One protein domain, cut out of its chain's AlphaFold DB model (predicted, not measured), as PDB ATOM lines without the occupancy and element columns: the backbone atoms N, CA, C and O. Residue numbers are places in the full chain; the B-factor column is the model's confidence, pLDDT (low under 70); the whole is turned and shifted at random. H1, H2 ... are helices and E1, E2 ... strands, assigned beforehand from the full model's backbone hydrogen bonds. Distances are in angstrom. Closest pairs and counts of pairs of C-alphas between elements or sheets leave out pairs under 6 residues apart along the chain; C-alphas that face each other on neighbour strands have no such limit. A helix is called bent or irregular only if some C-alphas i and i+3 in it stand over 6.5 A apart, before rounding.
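This is residues 118 to 230 of the 237 residues of the protein "Prepilin-type N-terminal cleavage/methylation domain-containing protein" of Anaerorhabdus furcosa (UniProt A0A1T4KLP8). Two lobes stand side by side along the longest axis: one is a small three-stranded sheet, E1 E2 E3, with H3 over it and H1 and H2 beyond at its far end; the other is a second small sheet, E4 E5 E6, with long loops about it. The 113 printed residues hold three named helices and six named strands, in the order H1 E1 E2 H2 H3 E3 E4 E5 E6, and under half of the residues are in named elements; the class is mixed, helices and strands. Both sheets are antiparallel, in the orders E1 - E2 - E3 and E4 - E5 - E6. The whole is only just compact, close to loose, with a radius of gyration of the C-alphas of 15.5 A and spans of 45 by 31 by 20 A.

H1, residues 122 to 127, begins at C-alpha 122 (154.117, 154.312, 209.688); it is irregular, with C-alphas 123 and 126 8.9 A apart. E1 is residues 135 to 138, and E2, residues 141 to 145, is 13.2 A long. H2, residues 155 to 164, is 14.4 A long, and H3, residues 169 to 176, is 10.5 A. E3 is residues 177 to 179, E4 199 to 201 and E5 210 to 213. E6, residues 226 to 229, ends at C-alpha 229 (166.055, 136.302, 211.151).

H1 and H2 touch, closest at the C-alphas of Gly 126 and Ile 164, 5.7 A, at a shallow tilt of 7 degrees, opposite ways. E1 and E2 form a hairpin, with N 136 and O 143 2.8 A apart. E2 and E3 are antiparallel, with N 144 and O 178 at 2.8 A. H3 is on this sheet, at a height over the sheet of 8.5 A. E4, E5 and E6 form a meander, each strand the antiparallel neighbour of the one before; N 200 and O 211 are 2.9 A apart, and N 212 and O 227 2.8 A. E1 and E6 are only just apart, their closest C-alphas 8.4 A from each other. In H2 and H3 every O i to N i+4 pair is within hydrogen-bond range; in H1 0 of 2 are, and 1 of 3 O i to N i+3 pairs.

The C-alphas farthest apart, those of Pro 155 and Ser 206, are 48.1 A from each other. The printed part has no cut. The links E3 to E4, 19 residues, and E5 to E6, 12 residues, are long. The mean pLDDT of the printed part is 70.7, and 44 residues are under 70, among them 118 to 133, 148 to 158 and 216 to 225.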
ATOM      1  N   ASP A 118     159.416 147.272 213.121       44.72
ATOM      2  CA  ASP A 118     157.985 147.228 213.374       44.72
ATOM      3  C   ASP A 118     157.388 148.439 212.664       44.72
ATOM      4  O   ASP A 118     157.635 149.586 213.032       44.72
ATOM      5  N   LEU A 119     156.641 148.176 211.602       46.09
ATOM      6  CA  LEU A 119     155.969 149.178 210.783       46.09
ATOM      7  C   LEU A 119     154.726 149.774 211.486       46.09
ATOM      8  O   LEU A 119     153.759 150.155 210.835       46.09
ATOM      9  N   GLU A 120     154.706 149.841 212.817       44.84
ATOM     10  CA  GLU A 120     153.617 150.477 213.572       44.84
ATOM     11  C   GLU A 120     153.745 152.023 213.574       44.84
ATOM     12  O   GLU A 120     152.729 152.711 213.623       44.84
ATOM     13  N   ASP A 121     154.951 152.582 213.370       44.09
ATOM     14  CA  ASP A 121     155.243 154.038 213.316       44.09
ATOM     15  C   ASP A 121     155.104 154.657 211.908       44.09
ATOM     16  O   ASP A 121     155.831 155.555 211.477       44.09
ATOM     17  N   LEU A 122     154.149 154.154 211.136       43.94
ATOM     18  CA  LEU A 122     154.117 154.312 209.688       43.94
ATOM     19  C   LEU A 122     153.650 155.670 209.154       43.94
ATOM     20  O   LEU A 122     153.484 155.857 207.951       43.94
ATOM     21  N   SER A 123     153.468 156.658 210.021       46.44
ATOM     22  CA  SER A 123     153.142 158.013 209.578       46.44
ATOM     23  C   SER A 123     154.229 158.638 208.693       46.44
ATOM     24  O   SER A 123     153.952 159.640 208.037       46.44
ATOM     25  N   THR A 124     155.441 158.066 208.640       53.59
ATOM     26  CA  THR A 124     156.567 158.618 207.877       53.59
ATOM     27  C   THR A 124     157.498 157.547 207.273       53.59
ATOM     28  O   THR A 124     158.696 157.519 207.543       53.59
ATOM     29  N   ILE A 125     156.996 156.681 206.373       54.56
ATOM     30  CA  ILE A 125     157.834 155.718 205.598       54.56
ATOM     31  C   ILE A 125     159.085 156.393 205.014       54.56
ATOM     32  O   ILE A 125     160.178 155.830 205.009       54.56
ATOM     33  N   GLY A 126     158.938 157.628 204.532       51.62
ATOM     34  CA  GLY A 126     160.040 158.373 203.935       51.62
ATOM     35  C   GLY A 126     161.079 158.929 204.914       51.62
ATOM     36  O   GLY A 126     162.135 159.361 204.447       51.62
ATOM     37  N   ASP A 127     160.833 158.874 206.223       51.53
ATOM     38  CA  ASP A 127     161.806 159.238 207.264       51.53
ATOM     39  C   ASP A 127     162.574 158.015 207.784       51.53
ATOM     40  O   ASP A 127     163.657 158.162 208.351       51.53
ATOM     41  N   LEU A 128     162.072 156.802 207.524       52.41
ATOM     42  CA  LEU A 128     162.793 155.571 207.817       52.41
ATOM     43  C   LEU A 128     164.014 155.435 206.890       52.41
ATOM     44  O   LEU A 128     163.977 155.739 205.686       52.41
ATOM     45  N   ASN A 129     165.123 154.982 207.471       55.53
ATOM     46  CA  ASN A 129     166.349 154.662 206.750       55.53
ATOM     47  C   ASN A 129     166.308 153.191 206.316       55.53
ATOM     48  O   ASN A 129     166.952 152.357 206.937       55.53
ATOM     49  N   ILE A 130     165.481 152.889 205.308       59.47
ATOM     50  CA  ILE A 130     165.280 151.522 204.808       59.47
ATOM     51  C   ILE A 130     166.221 151.261 203.624       59.47
ATOM     52  O   ILE A 130     166.024 151.787 202.523       59.47
ATOM     53  N   GLY A 131     167.247 150.454 203.859       60.72
ATOM     54  CA  GLY A 131     168.229 149.992 202.891       60.72
ATOM     55  C   GLY A 131     167.737 148.846 202.005       60.72
ATOM     56  O   GLY A 131     166.682 148.243 202.212       60.72
ATOM     57  N   ASN A 132     168.512 148.562 200.959       64.94
ATOM     58  CA  ASN A 132     168.308 147.367 200.148       64.94
ATOM     59  C   ASN A 132     168.762 146.135 200.949       64.94
ATOM     60  O   ASN A 132     169.860 146.144 201.492       64.94
ATOM     61  N   GLY A 133     167.943 145.090 201.021       65.94
ATOM     62  CA  GLY A 133     168.182 143.916 201.867       65.94
ATOM     63  C   GLY A 133     167.595 144.022 203.277       65.94
ATOM     64  O   GLY A 133     167.633 143.040 204.016       65.94
ATOM     65  N   ASP A 134     167.001 145.158 203.648       70.25
ATOM     66  CA  ASP A 134     166.381 145.322 204.962       70.25
ATOM     67  C   ASP A 134     165.167 144.411 205.134       70.25
ATOM     68  O   ASP A 134     164.322 144.284 204.242       70.25
ATOM     69  N   VAL A 135     165.043 143.820 206.321       72.19
ATOM     70  CA  VAL A 135     163.862 143.054 206.715       72.19
ATOM     71  C   VAL A 135     162.855 143.994 207.378       72.19
ATOM     72  O   VAL A 135     163.198 144.907 208.120       72.19
ATOM     73  N   ILE A 136     161.580 143.806 207.080       73.44
ATOM     74  CA  ILE A 136     160.491 144.664 207.532       73.44
ATOM     75  C   ILE A 136     159.405 143.773 208.123       73.44
ATOM     76  O   ILE A 136     159.005 142.791 207.497       73.44
ATOM     77  N   PHE A 137     158.908 144.106 209.313       72.69
ATOM     78  CA  PHE A 137     157.815 143.386 209.957       72.69
ATOM     79  C   PHE A 137     156.566 144.264 210.019       72.69
ATOM     80  O   PHE A 137     156.581 145.362 210.569       72.69
ATOM     81  N   TRP A 138     155.467 143.778 209.447       72.56
ATOM     82  CA  TRP A 138     154.206 144.507 209.399       72.56
ATOM     83  C   TRP A 138     153.017 143.567 209.416       72.56
ATOM     84  O   TRP A 138     152.989 142.575 208.683       72.56
ATOM     85  N   ASN A 139     152.024 143.876 210.254       72.69
ATOM     86  CA  ASN A 139     150.800 143.083 210.394       72.69
ATOM     87  C   ASN A 139     151.067 141.572 210.547       72.69
ATOM     88  O   ASN A 139     150.399 140.731 209.944       72.69
ATOM     89  N   GLY A 140     152.079 141.209 211.341       71.75
ATOM     90  CA  GLY A 140     152.423 139.805 211.589       71.75
ATOM     91  C   GLY A 140     153.182 139.113 210.451       71.75
ATOM     92  O   GLY A 140     153.401 137.905 210.527       71.75
ATOM     93  N   THR A 141     153.574 139.844 209.408       77.81
ATOM     94  CA  THR A 141     154.255 139.316 208.223       77.81
ATOM     95  C   THR A 141     155.620 139.972 208.044       77.81
ATOM     96  O   THR A 141     155.783 141.163 208.291       77.81
ATOM     97  N   TYR A 142     156.593 139.184 207.590       80.19
ATOM     98  CA  TYR A 142     157.933 139.654 207.261       80.19
ATOM     99  C   TYR A 142     158.067 139.926 205.762       80.19
ATOM    100  O   TYR A 142     157.528 139.185 204.937       80.19
ATOM    101  N   TYR A 143     158.824 140.957 205.417       81.00
ATOM    102  CA  TYR A 143     159.118 141.384 204.056       81.00
ATOM    103  C   TYR A 143     160.608 141.716 203.934       81.00
ATOM    104  O   TYR A 143     161.213 142.132 204.912       81.00
ATOM    105  N   ILE A 144     161.198 141.550 202.751       80.31
ATOM    106  CA  ILE A 144     162.560 142.011 202.444       80.31
ATOM    107  C   ILE A 144     162.478 143.142 201.432       80.31
ATOM    108  O   ILE A 144     161.861 142.963 200.384       80.31
ATOM    109  N   ASN A 145     163.115 144.277 201.707       77.31
ATOM    110  CA  ASN A 145     163.283 145.349 200.737       77.31
ATOM    111  C   ASN A 145     164.292 144.933 199.659       77.31
ATOM    112  O   ASN A 145     165.424 144.583 199.970       77.31
ATOM    113  N   VAL A 146     163.884 144.967 198.392       79.62
ATOM    114  CA  VAL A 146     164.705 144.524 197.251       79.62
ATOM    115  C   VAL A 146     165.139 145.653 196.327       79.62
ATOM    116  O   VAL A 146     165.914 145.428 195.399       79.62
ATOM    117  N   LYS A 147     164.623 146.861 196.548       71.19
ATOM    118  CA  LYS A 147     164.947 148.042 195.738       71.19
ATOM    119  C   LYS A 147     165.846 149.029 196.485       71.19
ATOM    120  O   LYS A 147     166.574 149.777 195.843       71.19
ATOM    121  N   GLY A 148     165.816 149.006 197.821       58.12
ATOM    122  CA  GLY A 148     166.439 150.003 198.686       58.12
ATOM    123  C   GLY A 148     165.824 151.393 198.530       58.12
ATOM    124  O   GLY A 148     165.167 151.709 197.536       58.12
ATOM    125  N   LYS A 149     166.027 152.262 199.521       54.12
ATOM    126  CA  LYS A 149     165.834 153.702 199.324       54.12
ATOM    127  C   LYS A 149     167.024 154.246 198.517       54.12
ATOM    128  O   LYS A 149     168.164 153.934 198.861       54.12
ATOM    129  N   PRO A 150     166.807 155.067 197.475       52.97
ATOM    130  CA  PRO A 150     167.904 155.730 196.784       52.97
ATOM    131  C   PRO A 150     168.721 156.582 197.764       52.97
ATOM    132  O   PRO A 150     168.166 157.409 198.490       52.97
ATOM    133  N   ASN A 151     170.040 156.400 197.785       46.44
ATOM    134  CA  ASN A 151     170.927 157.242 198.582       46.44
ATOM    135  C   ASN A 151     171.007 158.619 197.908       46.44
ATOM    136  O   ASN A 151     171.421 158.730 196.760       46.44
ATOM    137  N   SER A 152     170.557 159.660 198.609       57.31
ATOM    138  CA  SER A 152     170.337 161.028 198.124       57.31
ATOM    139  C   SER A 152     171.529 161.642 197.374       57.31
ATOM    140  O   SER A 152     172.368 162.300 197.989       57.31
ATOM    141  N   ILE A 153     171.609 161.477 196.050       51.66
ATOM    142  CA  ILE A 153     172.705 162.058 195.253       51.66
ATOM    143  C   ILE A 153     172.192 162.681 193.942       51.66
ATOM    144  O   ILE A 153     172.721 163.713 193.524       51.66
ATOM    145  N   THR A 154     171.113 162.161 193.334       62.59
ATOM    146  CA  THR A 154     170.577 162.690 192.062       62.59
ATOM    147  C   THR A 154     169.191 163.358 192.187       62.59
ATOM    148  O   THR A 154     168.453 163.116 193.145       62.59
ATOM    149  N   PRO A 155     168.782 164.223 191.232       62.03
ATOM    150  CA  PRO A 155     167.423 164.777 191.183       62.03
ATOM    151  C   PRO A 155     166.319 163.718 191.041       62.03
ATOM    152  O   PRO A 155     165.224 163.913 191.566       62.03
ATOM    153  N   ALA A 156     166.609 162.601 190.367       64.81
ATOM    154  CA  ALA A 156     165.684 161.478 190.231       64.81
ATOM    155  C   ALA A 156     165.460 160.779 191.582       64.81
ATOM    156  O   ALA A 156     164.317 160.567 191.977       64.81
ATOM    157  N   ASP A 157     166.536 160.547 192.338       64.56
ATOM    158  CA  ASP A 157     166.476 159.966 193.687       64.56
ATOM    159  C   ASP A 157     165.652 160.835 194.646       64.56
ATOM    160  O   ASP A 157     164.879 160.330 195.454       64.56
ATOM    161  N   LYS A 158     165.764 162.166 194.533       67.88
ATOM    162  CA  LYS A 158     164.969 163.103 195.345       67.88
ATOM    163  C   LYS A 158     163.478 163.044 195.017       67.88
ATOM    164  O   LYS A 158     162.663 163.038 195.935       67.88
ATOM    165  N   ALA A 159     163.116 162.997 193.734       75.69
ATOM    166  CA  ALA A 159     161.721 162.850 193.318       75.69
ATOM    167  C   ALA A 159     161.130 161.517 193.801       75.69
ATOM    168  O   ALA A 159     159.979 161.462 194.231       75.69
ATOM    169  N   GLU A 160     161.949 160.470 193.787       76.50
ATOM    170  CA  GLU A 160     161.582 159.143 194.252       76.50
ATOM    171  C   GLU A 160     161.343 159.090 195.764       76.50
ATOM    172  O   GLU A 160     160.326 158.570 196.222       76.50
ATOM    173  N   ILE A 161     162.221 159.712 196.552       69.94
ATOM    174  CA  ILE A 161     162.047 159.840 198.005       69.94
ATOM    175  C   ILE A 161     160.753 160.600 198.342       69.94
ATOM    176  O   ILE A 161     160.003 160.182 199.223       69.94
ATOM    177  N   GLU A 162     160.455 161.690 197.631       77.06
ATOM    178  CA  GLU A 162     159.216 162.459 197.824       77.06
ATOM    179  C   GLU A 162     157.954 161.689 197.417       77.06
ATOM    180  O   GLU A 162     156.870 161.931 197.955       77.06
ATOM    181  N   ARG A 163     158.081 160.742 196.484       81.75
ATOM    182  CA  ARG A 163     157.008 159.820 196.114       81.75
ATOM    183  C   ARG A 163     156.776 158.785 197.211       81.75
ATOM    184  O   ARG A 163     155.641 158.640 197.652       81.75
ATOM    185  N   ILE A 164     157.841 158.149 197.706       76.25
ATOM    186  CA  ILE A 164     157.794 157.170 198.807       76.25
ATOM    187  C   ILE A 164     157.173 157.785 200.068       76.25
ATOM    188  O   ILE A 164     156.334 157.154 200.705       76.25
ATOM    189  N   LYS A 165     157.498 159.046 200.391       74.25
ATOM    190  CA  LYS A 165     156.896 159.792 201.516       74.25
ATOM    191  C   LYS A 165     155.367 159.879 201.471       74.25
ATOM    192  O   LYS A 165     154.751 160.095 202.508       74.25
ATOM    193  N   LYS A 166     154.763 159.765 200.286       80.00
ATOM    194  CA  LYS A 166     153.312 159.879 200.070       80.00
ATOM    195  C   LYS A 166     152.625 158.522 199.903       80.00
ATOM    196  O   LYS A 166     151.405 158.496 199.755       80.00
ATOM    197  N   MET A 167     153.379 157.421 199.873       79.06
ATOM    198  CA  MET A 167     152.830 156.073 199.728       79.06
ATOM    199  C   MET A 167     152.231 155.573 201.042       79.06
ATOM    200  O   MET A 167     152.715 155.897 202.126       79.06
ATOM    201  N   SER A 168     151.207 154.729 200.934       79.06
ATOM    202  CA  SER A 168     150.743 153.910 202.052       79.06
ATOM    203  C   SER A 168     151.739 152.769 202.351       79.06
ATOM    204  O   SER A 168     152.531 152.402 201.473       79.06
ATOM    205  N   PRO A 169     151.696 152.160 203.554       75.81
ATOM    206  CA  PRO A 169     152.498 150.973 203.877       75.81
ATOM    207  C   PRO A 169     152.361 149.869 202.845       75.81
ATOM    208  O   PRO A 169     153.342 149.297 202.383       75.81
ATOM    209  N   GLU A 170     151.119 149.567 202.487       81.88
ATOM    210  CA  GLU A 170     150.765 148.474 201.597       81.88
ATOM    211  C   GLU A 170     151.326 148.717 200.202       81.88
ATOM    212  O   GLU A 170     151.864 147.800 199.582       81.88
ATOM    213  N   GLN A 171     151.237 149.965 199.732       83.44
ATOM    214  CA  GLN A 171     151.803 150.376 198.454       83.44
ATOM    215  C   GLN A 171     153.318 150.188 198.456       83.44
ATOM    216  O   GLN A 171     153.842 149.512 197.570       83.44
ATOM    217  N   TYR A 172     154.004 150.685 199.488       82.19
ATOM    218  CA  TYR A 172     155.449 150.530 199.618       82.19
ATOM    219  C   TYR A 172     155.873 149.056 199.642       82.19
ATOM    220  O   TYR A 172     156.721 148.641 198.855       82.19
ATOM    221  N   LEU A 173     155.235 148.239 200.486       82.75
ATOM    222  CA  LEU A 173     155.534 146.811 200.600       82.75
ATOM    223  C   LEU A 173     155.304 146.067 199.280       82.75
ATOM    224  O   LEU A 173     156.070 145.167 198.948       82.75
ATOM    225  N   SER A 174     154.273 146.440 198.520       86.56
ATOM    226  CA  SER A 174     153.983 145.820 197.224       86.56
ATOM    227  C   SER A 174     154.977 146.205 196.123       86.56
ATOM    228  O   SER A 174     155.249 145.394 195.241       86.56
ATOM    229  N   GLU A 175     155.525 147.424 196.162       86.38
ATOM    230  CA  GLU A 175     156.404 147.941 195.110       86.38
ATOM    231  C   GLU A 175     157.890 147.690 195.408       86.38
ATOM    232  O   GLU A 175     158.658 147.467 194.469       86.38
ATOM    233  N   TYR A 176     158.309 147.714 196.677       81.88
ATOM    234  CA  TYR A 176     159.721 147.667 197.083       81.88
ATOM    235  C   TYR A 176     160.120 146.374 197.778       81.88
ATOM    236  O   TYR A 176     161.317 146.154 197.967       81.88
ATOM    237  N   CYS A 177     159.168 145.523 198.165       82.75
ATOM    238  CA  CYS A 177     159.474 144.389 199.021       82.75
ATOM    239  C   CYS A 177     158.976 143.047 198.482       82.75
ATOM    240  O   CYS A 177     158.019 142.948 197.718       82.75
ATOM    241  N   VAL A 178     159.632 141.983 198.940       89.38
ATOM    242  CA  VAL A 178     159.215 140.596 198.736       89.38
ATOM    243  C   VAL A 178     158.750 140.026 200.067       89.38
ATOM    244  O   VAL A 178     159.454 140.111 201.070       89.38
ATOM    245  N   LYS A 179     157.550 139.446 200.088       89.06
ATOM    246  CA  LYS A 179     156.985 138.809 201.281       89.06
ATOM    247  C   LYS A 179     157.728 137.511 201.606       89.06
ATOM    248  O   LYS A 179     157.860 136.644 200.747       89.06
ATOM    249  N   VAL A 180     158.125 137.351 202.863       86.06
ATOM    250  CA  VAL A 180     158.736 136.126 203.391       86.06
ATOM    251  C   VAL A 180     157.633 135.161 203.819       86.06
ATOM    252  O   VAL A 180     156.717 135.530 204.560       86.06
ATOM    253  N   ASN A 181     157.711 133.917 203.349       85.81
ATOM    254  CA  ASN A 181     156.734 132.881 203.667       85.81
ATOM    255  C   ASN A 181     157.345 131.811 204.579       85.81
ATOM    256  O   ASN A 181     158.073 130.941 204.114       85.81
ATOM    257  N   PHE A 182     156.991 131.838 205.866       82.12
ATOM    258  CA  PHE A 182     157.500 130.868 206.844       82.12
ATOM    259  C   PHE A 182     156.920 129.457 206.714       82.12
ATOM    260  O   PHE A 182     157.431 128.528 207.337       82.12
ATOM    261  N   ASP A 183     155.878 129.288 205.902       82.25
ATOM    262  CA  ASP A 183     155.238 127.994 205.680       82.25
ATOM    263  C   ASP A 183     155.881 127.228 204.509       82.25
ATOM    264  O   ASP A 183     155.551 126.066 204.270       82.25
ATOM    265  N   LYS A 184     156.806 127.857 203.768       84.62
ATOM    266  CA  LYS A 184     157.473 127.261 202.608       84.62
ATOM    267  C   LYS A 184     158.990 127.343 202.744       84.62
ATOM    268  O   LYS A 184     159.581 128.405 202.573       84.62
ATOM    269  N   TYR A 185     159.610 126.194 202.983       88.06
ATOM    270  CA  TYR A 185     161.060 126.066 203.057       88.06
ATOM    271  C   TYR A 185     161.663 125.822 201.677       88.06
ATOM    272  O   TYR A 185     161.072 125.145 200.833       88.06
ATOM    273  N   TYR A 186     162.848 126.380 201.469       86.75
ATOM    274  CA  TYR A 186     163.696 126.085 200.331       86.75
ATOM    275  C   TYR A 186     164.166 124.630 200.394       86.75
ATOM    276  O   TYR A 186     164.673 124.176 201.422       86.75
ATOM    277  N   ASP A 187     163.991 123.911 199.290       84.00
ATOM    278  CA  ASP A 187     164.459 122.539 199.145       84.00
ATOM    279  C   ASP A 187     165.856 122.534 198.520       84.00
ATOM    280  O   ASP A 187     166.011 122.646 197.301       84.00
ATOM    281  N   GLU A 188     166.876 122.370 199.363       79.25
ATOM    282  CA  GLU A 188     168.274 122.307 198.926       79.25
ATOM    283  C   GLU A 188     168.554 121.103 198.002       79.25
ATOM    284  O   GLU A 188     169.521 121.130 197.241       79.25
ATOM    285  N   SER A 189     167.711 120.061 198.026       79.56
ATOM    286  CA  SER A 189     167.873 118.863 197.193       79.56
ATOM    287  C   SER A 189     167.321 119.017 195.774       79.56
ATOM    288  O   SER A 189     167.681 118.240 194.888       79.56
ATOM    289  N   SER A 190     166.499 120.046 195.535       83.88
ATOM    290  CA  SER A 190     165.871 120.307 194.233       83.88
ATOM    291  C   SER A 190     166.870 120.711 193.142       83.88
ATOM    292  O   SER A 190     166.596 120.539 191.955       83.88
ATOM    293  N   GLY A 191     168.024 121.268 193.527       79.19
ATOM    294  CA  GLY A 191     169.006 121.842 192.604       79.19
ATOM    295  C   GLY A 191     168.560 123.152 191.936       79.19
ATOM    296  O   GLY A 191     169.328 123.722 191.159       79.19
ATOM    297  N   GLU A 192     167.352 123.649 192.224       86.50
ATOM    298  CA  GLU A 192     166.909 124.977 191.795       86.50
ATOM    299  C   GLU A 192     167.640 126.059 192.588       86.50
ATOM    300  O   GLU A 192     167.954 125.866 193.753       86.50
ATOM    301  N   LYS A 193     167.902 127.224 191.988       83.38
ATOM    302  CA  LYS A 193     168.467 128.348 192.747       83.38
ATOM    303  C   LYS A 193     167.424 128.934 193.707       83.38
ATOM    304  O   LYS A 193     166.270 129.091 193.295       83.38
ATOM    305  N   PRO A 194     167.823 129.329 194.929       84.06
ATOM    306  CA  PRO A 194     166.920 129.989 195.863       84.06
ATOM    307  C   PRO A 194     166.446 131.332 195.299       84.06
ATOM    308  O   PRO A 194     167.170 132.042 194.596       84.06
ATOM    309  N   LYS A 195     165.195 131.673 195.591       88.62
ATOM    310  CA  LYS A 195     164.557 132.935 195.212       88.62
ATOM    311  C   LYS A 195     164.564 133.885 196.398       88.62
ATOM    312  O   LYS A 195     164.585 133.459 197.548       88.62
ATOM    313  N   ILE A 196     164.538 135.190 196.128       85.50
ATOM    314  CA  ILE A 196     164.463 136.195 197.198       85.50
ATOM    315  C   ILE A 196     163.255 135.891 198.085       85.50
ATOM    316  O   ILE A 196     162.151 135.712 197.574       85.50
ATOM    317  N   GLY A 197     163.467 135.838 199.400       82.62
ATOM    318  CA  GLY A 197     162.407 135.516 200.354       82.62
ATOM    319  C   GLY A 197     162.229 134.027 200.651       82.62
ATOM    320  O   GLY A 197     161.478 133.705 201.573       82.62
ATOM    321  N   ASP A 198     162.914 133.131 199.932       87.00
ATOM    322  CA  ASP A 198     162.965 131.713 200.289       87.00
ATOM    323  C   ASP A 198     163.646 131.542 201.648       87.00
ATOM    324  O   ASP A 198     164.613 132.238 201.958       87.00
ATOM    325  N   ILE A 199     163.156 130.610 202.465       87.50
ATOM    326  CA  ILE A 199     163.665 130.422 203.824       87.50
ATOM    327  C   ILE A 199     164.243 129.034 204.064       87.50
ATOM    328  O   ILE A 199     163.776 128.039 203.518       87.50
ATOM    329  N   ARG A 200     165.200 128.948 204.984       85.62
ATOM    330  CA  ARG A 200     165.627 127.693 205.613       85.62
ATOM    331  C   ARG A 200     165.659 127.852 207.125       85.62
ATOM    332  O   ARG A 200     165.911 128.942 207.637       85.62
ATOM    333  N   LYS A 201     165.385 126.773 207.854       79.50
ATOM    334  CA  LYS A 201     165.432 126.789 209.319       79.50
ATOM    335  C   LYS A 201     166.878 126.654 209.792       79.50
ATOM    336  O   LYS A 201     167.621 125.831 209.269       79.50
ATOM    337  N   ASN A 202     167.260 127.434 210.797       74.50
ATOM    338  CA  ASN A 202     168.495 127.203 211.529       74.50
ATOM    339  C   ASN A 202     168.226 126.156 212.618       74.50
ATOM    340  O   ASN A 202     167.507 126.424 213.579       74.50
ATOM    341  N   THR A 203     168.773 124.956 212.440       71.62
ATOM    342  CA  THR A 203     168.605 123.837 213.378       71.62
ATOM    343  C   THR A 203     169.640 123.818 214.497       71.62
ATOM    344  O   THR A 203     169.487 123.052 215.444       71.62
ATOM    345  N   ASP A 204     170.674 124.656 214.413       55.34
ATOM    346  CA  ASP A 204     171.774 124.687 215.381       55.34
ATOM    347  C   ASP A 204     171.409 125.458 216.659       55.34
ATOM    348  O   ASP A 204     172.123 125.394 217.661       55.34
ATOM    349  N   ILE A 205     170.298 126.200 216.634       54.53
ATOM    350  CA  ILE A 205     169.845 127.068 217.722       54.53
ATOM    351  C   ILE A 205     168.429 126.660 218.132       54.53
ATOM    352  O   ILE A 205     167.537 126.514 217.297       54.53
ATOM    353  N   SER A 206     168.203 126.488 219.436       52.03
ATOM    354  CA  SER A 206     166.878 126.196 219.980       52.03
ATOM    355  C   SER A 206     165.937 127.387 219.803       52.03
ATOM    356  O   SER A 206     166.215 128.464 220.327       52.03
ATOM    357  N   GLY A 207     164.799 127.172 219.145       67.00
ATOM    358  CA  GLY A 207     163.778 128.193 218.925       67.00
ATOM    359  C   GLY A 207     163.436 128.361 217.449       67.00
ATOM    360  O   GLY A 207     163.782 127.530 216.605       67.00
ATOM    361  N   ASP A 208     162.742 129.452 217.150       70.44
ATOM    362  CA  ASP A 208     162.343 129.814 215.794       70.44
ATOM    363  C   ASP A 208     163.396 130.745 215.193       70.44
ATOM    364  O   ASP A 208     163.359 131.964 215.341       70.44
ATOM    365  N   HIS A 209     164.378 130.126 214.547       70.44
ATOM    366  CA  HIS A 209     165.496 130.788 213.894       70.44
ATOM    367  C   HIS A 209     165.508 130.399 212.422       70.44
ATOM    368  O   HIS A 209     165.463 129.211 212.088       70.44
ATOM    369  N   TYR A 210     165.581 131.386 211.536       77.44
ATOM    370  CA  TYR A 210     165.540 131.156 210.098       77.44
ATOM    371  C   TYR A 210     166.609 131.966 209.385       77.44
ATOM    372  O   TYR A 210     167.123 132.961 209.888       77.44
ATOM    373  N   PHE A 211     166.914 131.527 208.179       80.38
ATOM    374  CA  PHE A 211     167.679 132.272 207.205       80.38
ATOM    375  C   PHE A 211     166.776 132.541 206.010       80.38
ATOM    376  O   PHE A 211     166.119 131.615 205.539       80.38
ATOM    377  N   VAL A 212     166.763 133.772 205.515       82.00
ATOM    378  CA  VAL A 212     166.024 134.166 204.314       82.00
ATOM    379  C   VAL A 212     167.004 134.503 203.207       82.00
ATOM    380  O   VAL A 212     167.945 135.259 203.430       82.00
ATOM    381  N   TYR A 213     166.800 133.954 202.019       81.88
ATOM    382  CA  TYR A 213     167.679 134.213 200.895       81.88
ATOM    383  C   TYR A 213     167.502 135.640 200.380       81.88
ATOM    384  O   TYR A 213     166.385 136.105 200.120       81.88
ATOM    385  N   TYR A 214     168.634 136.308 200.194       79.88
ATOM    386  CA  TYR A 214     168.740 137.609 199.565       79.88
ATOM    387  C   TYR A 214     170.101 137.701 198.846       79.88
ATOM    388  O   TYR A 214     171.145 137.663 199.504       79.88
ATOM    389  N   PRO A 215     170.116 137.779 197.503       71.88
ATOM    390  CA  PRO A 215     171.332 137.761 196.708       71.88
ATOM    391  C   PRO A 215     172.120 139.046 196.927       71.88
ATOM    392  O   PRO A 215     171.606 140.144 196.729       71.88
ATOM    393  N   ASN A 216     173.393 138.913 197.287       62.69
ATOM    394  CA  ASN A 216     174.306 140.039 197.277       62.69
ATOM    395  C   ASN A 216     174.990 140.128 195.909       62.69
ATOM    396  O   ASN A 216     175.687 139.201 195.503       62.69
ATOM    397  N   GLU A 217     174.854 141.262 195.224       55.12
ATOM    398  CA  GLU A 217     175.463 141.491 193.903       55.12
ATOM    399  C   GLU A 217     176.998 141.364 193.899       55.12
ATOM    400  O   GLU A 217     177.603 141.092 192.866       55.12
ATOM    401  N   SER A 218     177.640 141.525 195.058       46.09
ATOM    402  CA  SER A 218     179.088 141.373 195.235       46.09
ATOM    403  C   SER A 218     179.524 139.943 195.577       46.09
ATOM    404  O   SER A 218     180.727 139.690 195.656       46.09
ATOM    405  N   ASN A 219     178.592 139.011 195.814       51.50
ATOM    406  CA  ASN A 219     178.901 137.642 196.222       51.50
ATOM    407  C   ASN A 219     178.290 136.608 195.268       51.50
ATOM    408  O   ASN A 219     177.078 136.422 195.196       51.50
ATOM    409  N   VAL A 220     179.169 135.911 194.547       52.75
ATOM    410  CA  VAL A 220     178.790 134.946 193.503       52.75
ATOM    411  C   VAL A 220     178.353 133.595 194.087       52.75
ATOM    412  O   VAL A 220     177.785 132.773 193.370       52.75
ATOM    413  N   ASP A 221     178.630 133.345 195.370       56.12
ATOM    414  CA  ASP A 221     178.280 132.097 196.049       56.12
ATOM    415  C   ASP A 221     176.993 132.259 196.873       56.12
ATOM    416  O   ASP A 221     176.968 132.878 197.942       56.12
ATOM    417  N   ASP A 222     175.924 131.635 196.371       58.53
ATOM    418  CA  ASP A 222     174.575 131.658 196.942       58.53
ATOM    419  C   ASP A 222     174.502 131.118 198.380       58.53
ATOM    420  O   ASP A 222     173.551 131.415 199.105       58.53
ATOM    421  N   ARG A 223     175.513 130.372 198.846       56.91
ATOM    422  CA  ARG A 223     175.564 129.860 200.227       56.91
ATOM    423  C   ARG A 223     175.719 130.960 201.272       56.91
ATOM    424  O   ARG A 223     175.359 130.745 202.428       56.91
ATOM    425  N   TYR A 224     176.216 132.126 200.869       55.91
ATOM    426  CA  TYR A 224     176.454 133.273 201.747       55.91
ATOM    427  C   TYR A 224     175.432 134.402 201.558       55.91
ATOM    428  O   TYR A 224     175.540 135.440 202.206       55.91
ATOM    429  N   ASN A 225     174.430 134.189 200.705       69.75
ATOM    430  CA  ASN A 225     173.377 135.144 200.365       69.75
ATOM    431  C   ASN A 225     172.123 134.916 201.225       69.75
ATOM    432  O   ASN A 225     171.013 134.774 200.720       69.75
ATOM    433  N   TRP A 226     172.310 134.808 202.542       72.81
ATOM    434  CA  TRP A 226     171.242 134.470 203.483       72.81
ATOM    435  C   TRP A 226     171.242 135.415 204.682       72.81
ATOM    436  O   TRP A 226     172.220 135.502 205.419       72.81
ATOM    437  N   ILE A 227     170.118 136.086 204.906       72.12
ATOM    438  CA  ILE A 227     169.885 136.988 206.030       72.12
ATOM    439  C   ILE A 227     169.317 136.177 207.188       72.12
ATOM    440  O   ILE A 227     168.287 135.517 207.057       72.12
ATOM    441  N   TYR A 228     169.979 136.224 208.337       70.50
ATOM    442  CA  TYR A 228     169.458 135.612 209.550       70.50
ATOM    443  C   TYR A 228     168.282 136.419 210.105       70.50
ATOM    444  O   TYR A 228     168.364 137.638 210.242       70.50
ATOM    445  N   ILE A 229     167.212 135.722 210.482       69.25
ATOM    446  CA  ILE A 229     166.055 136.302 211.151       69.25
ATOM    447  C   ILE A 229     165.628 135.439 212.340       69.25
ATOM    448  O   ILE A 229     165.596 134.207 212.287       69.25
ATOM    449  N   GLN A 230     165.235 136.110 213.416       69.44
ATOM    450  CA  GLN A 230     164.532 135.503 214.536       69.44
ATOM    451  C   GLN A 230     163.160 136.174 214.636       69.44
ATOM    452  O   GLN A 230     163.082 137.344 215.033       69.44
TER     453      GLN A 230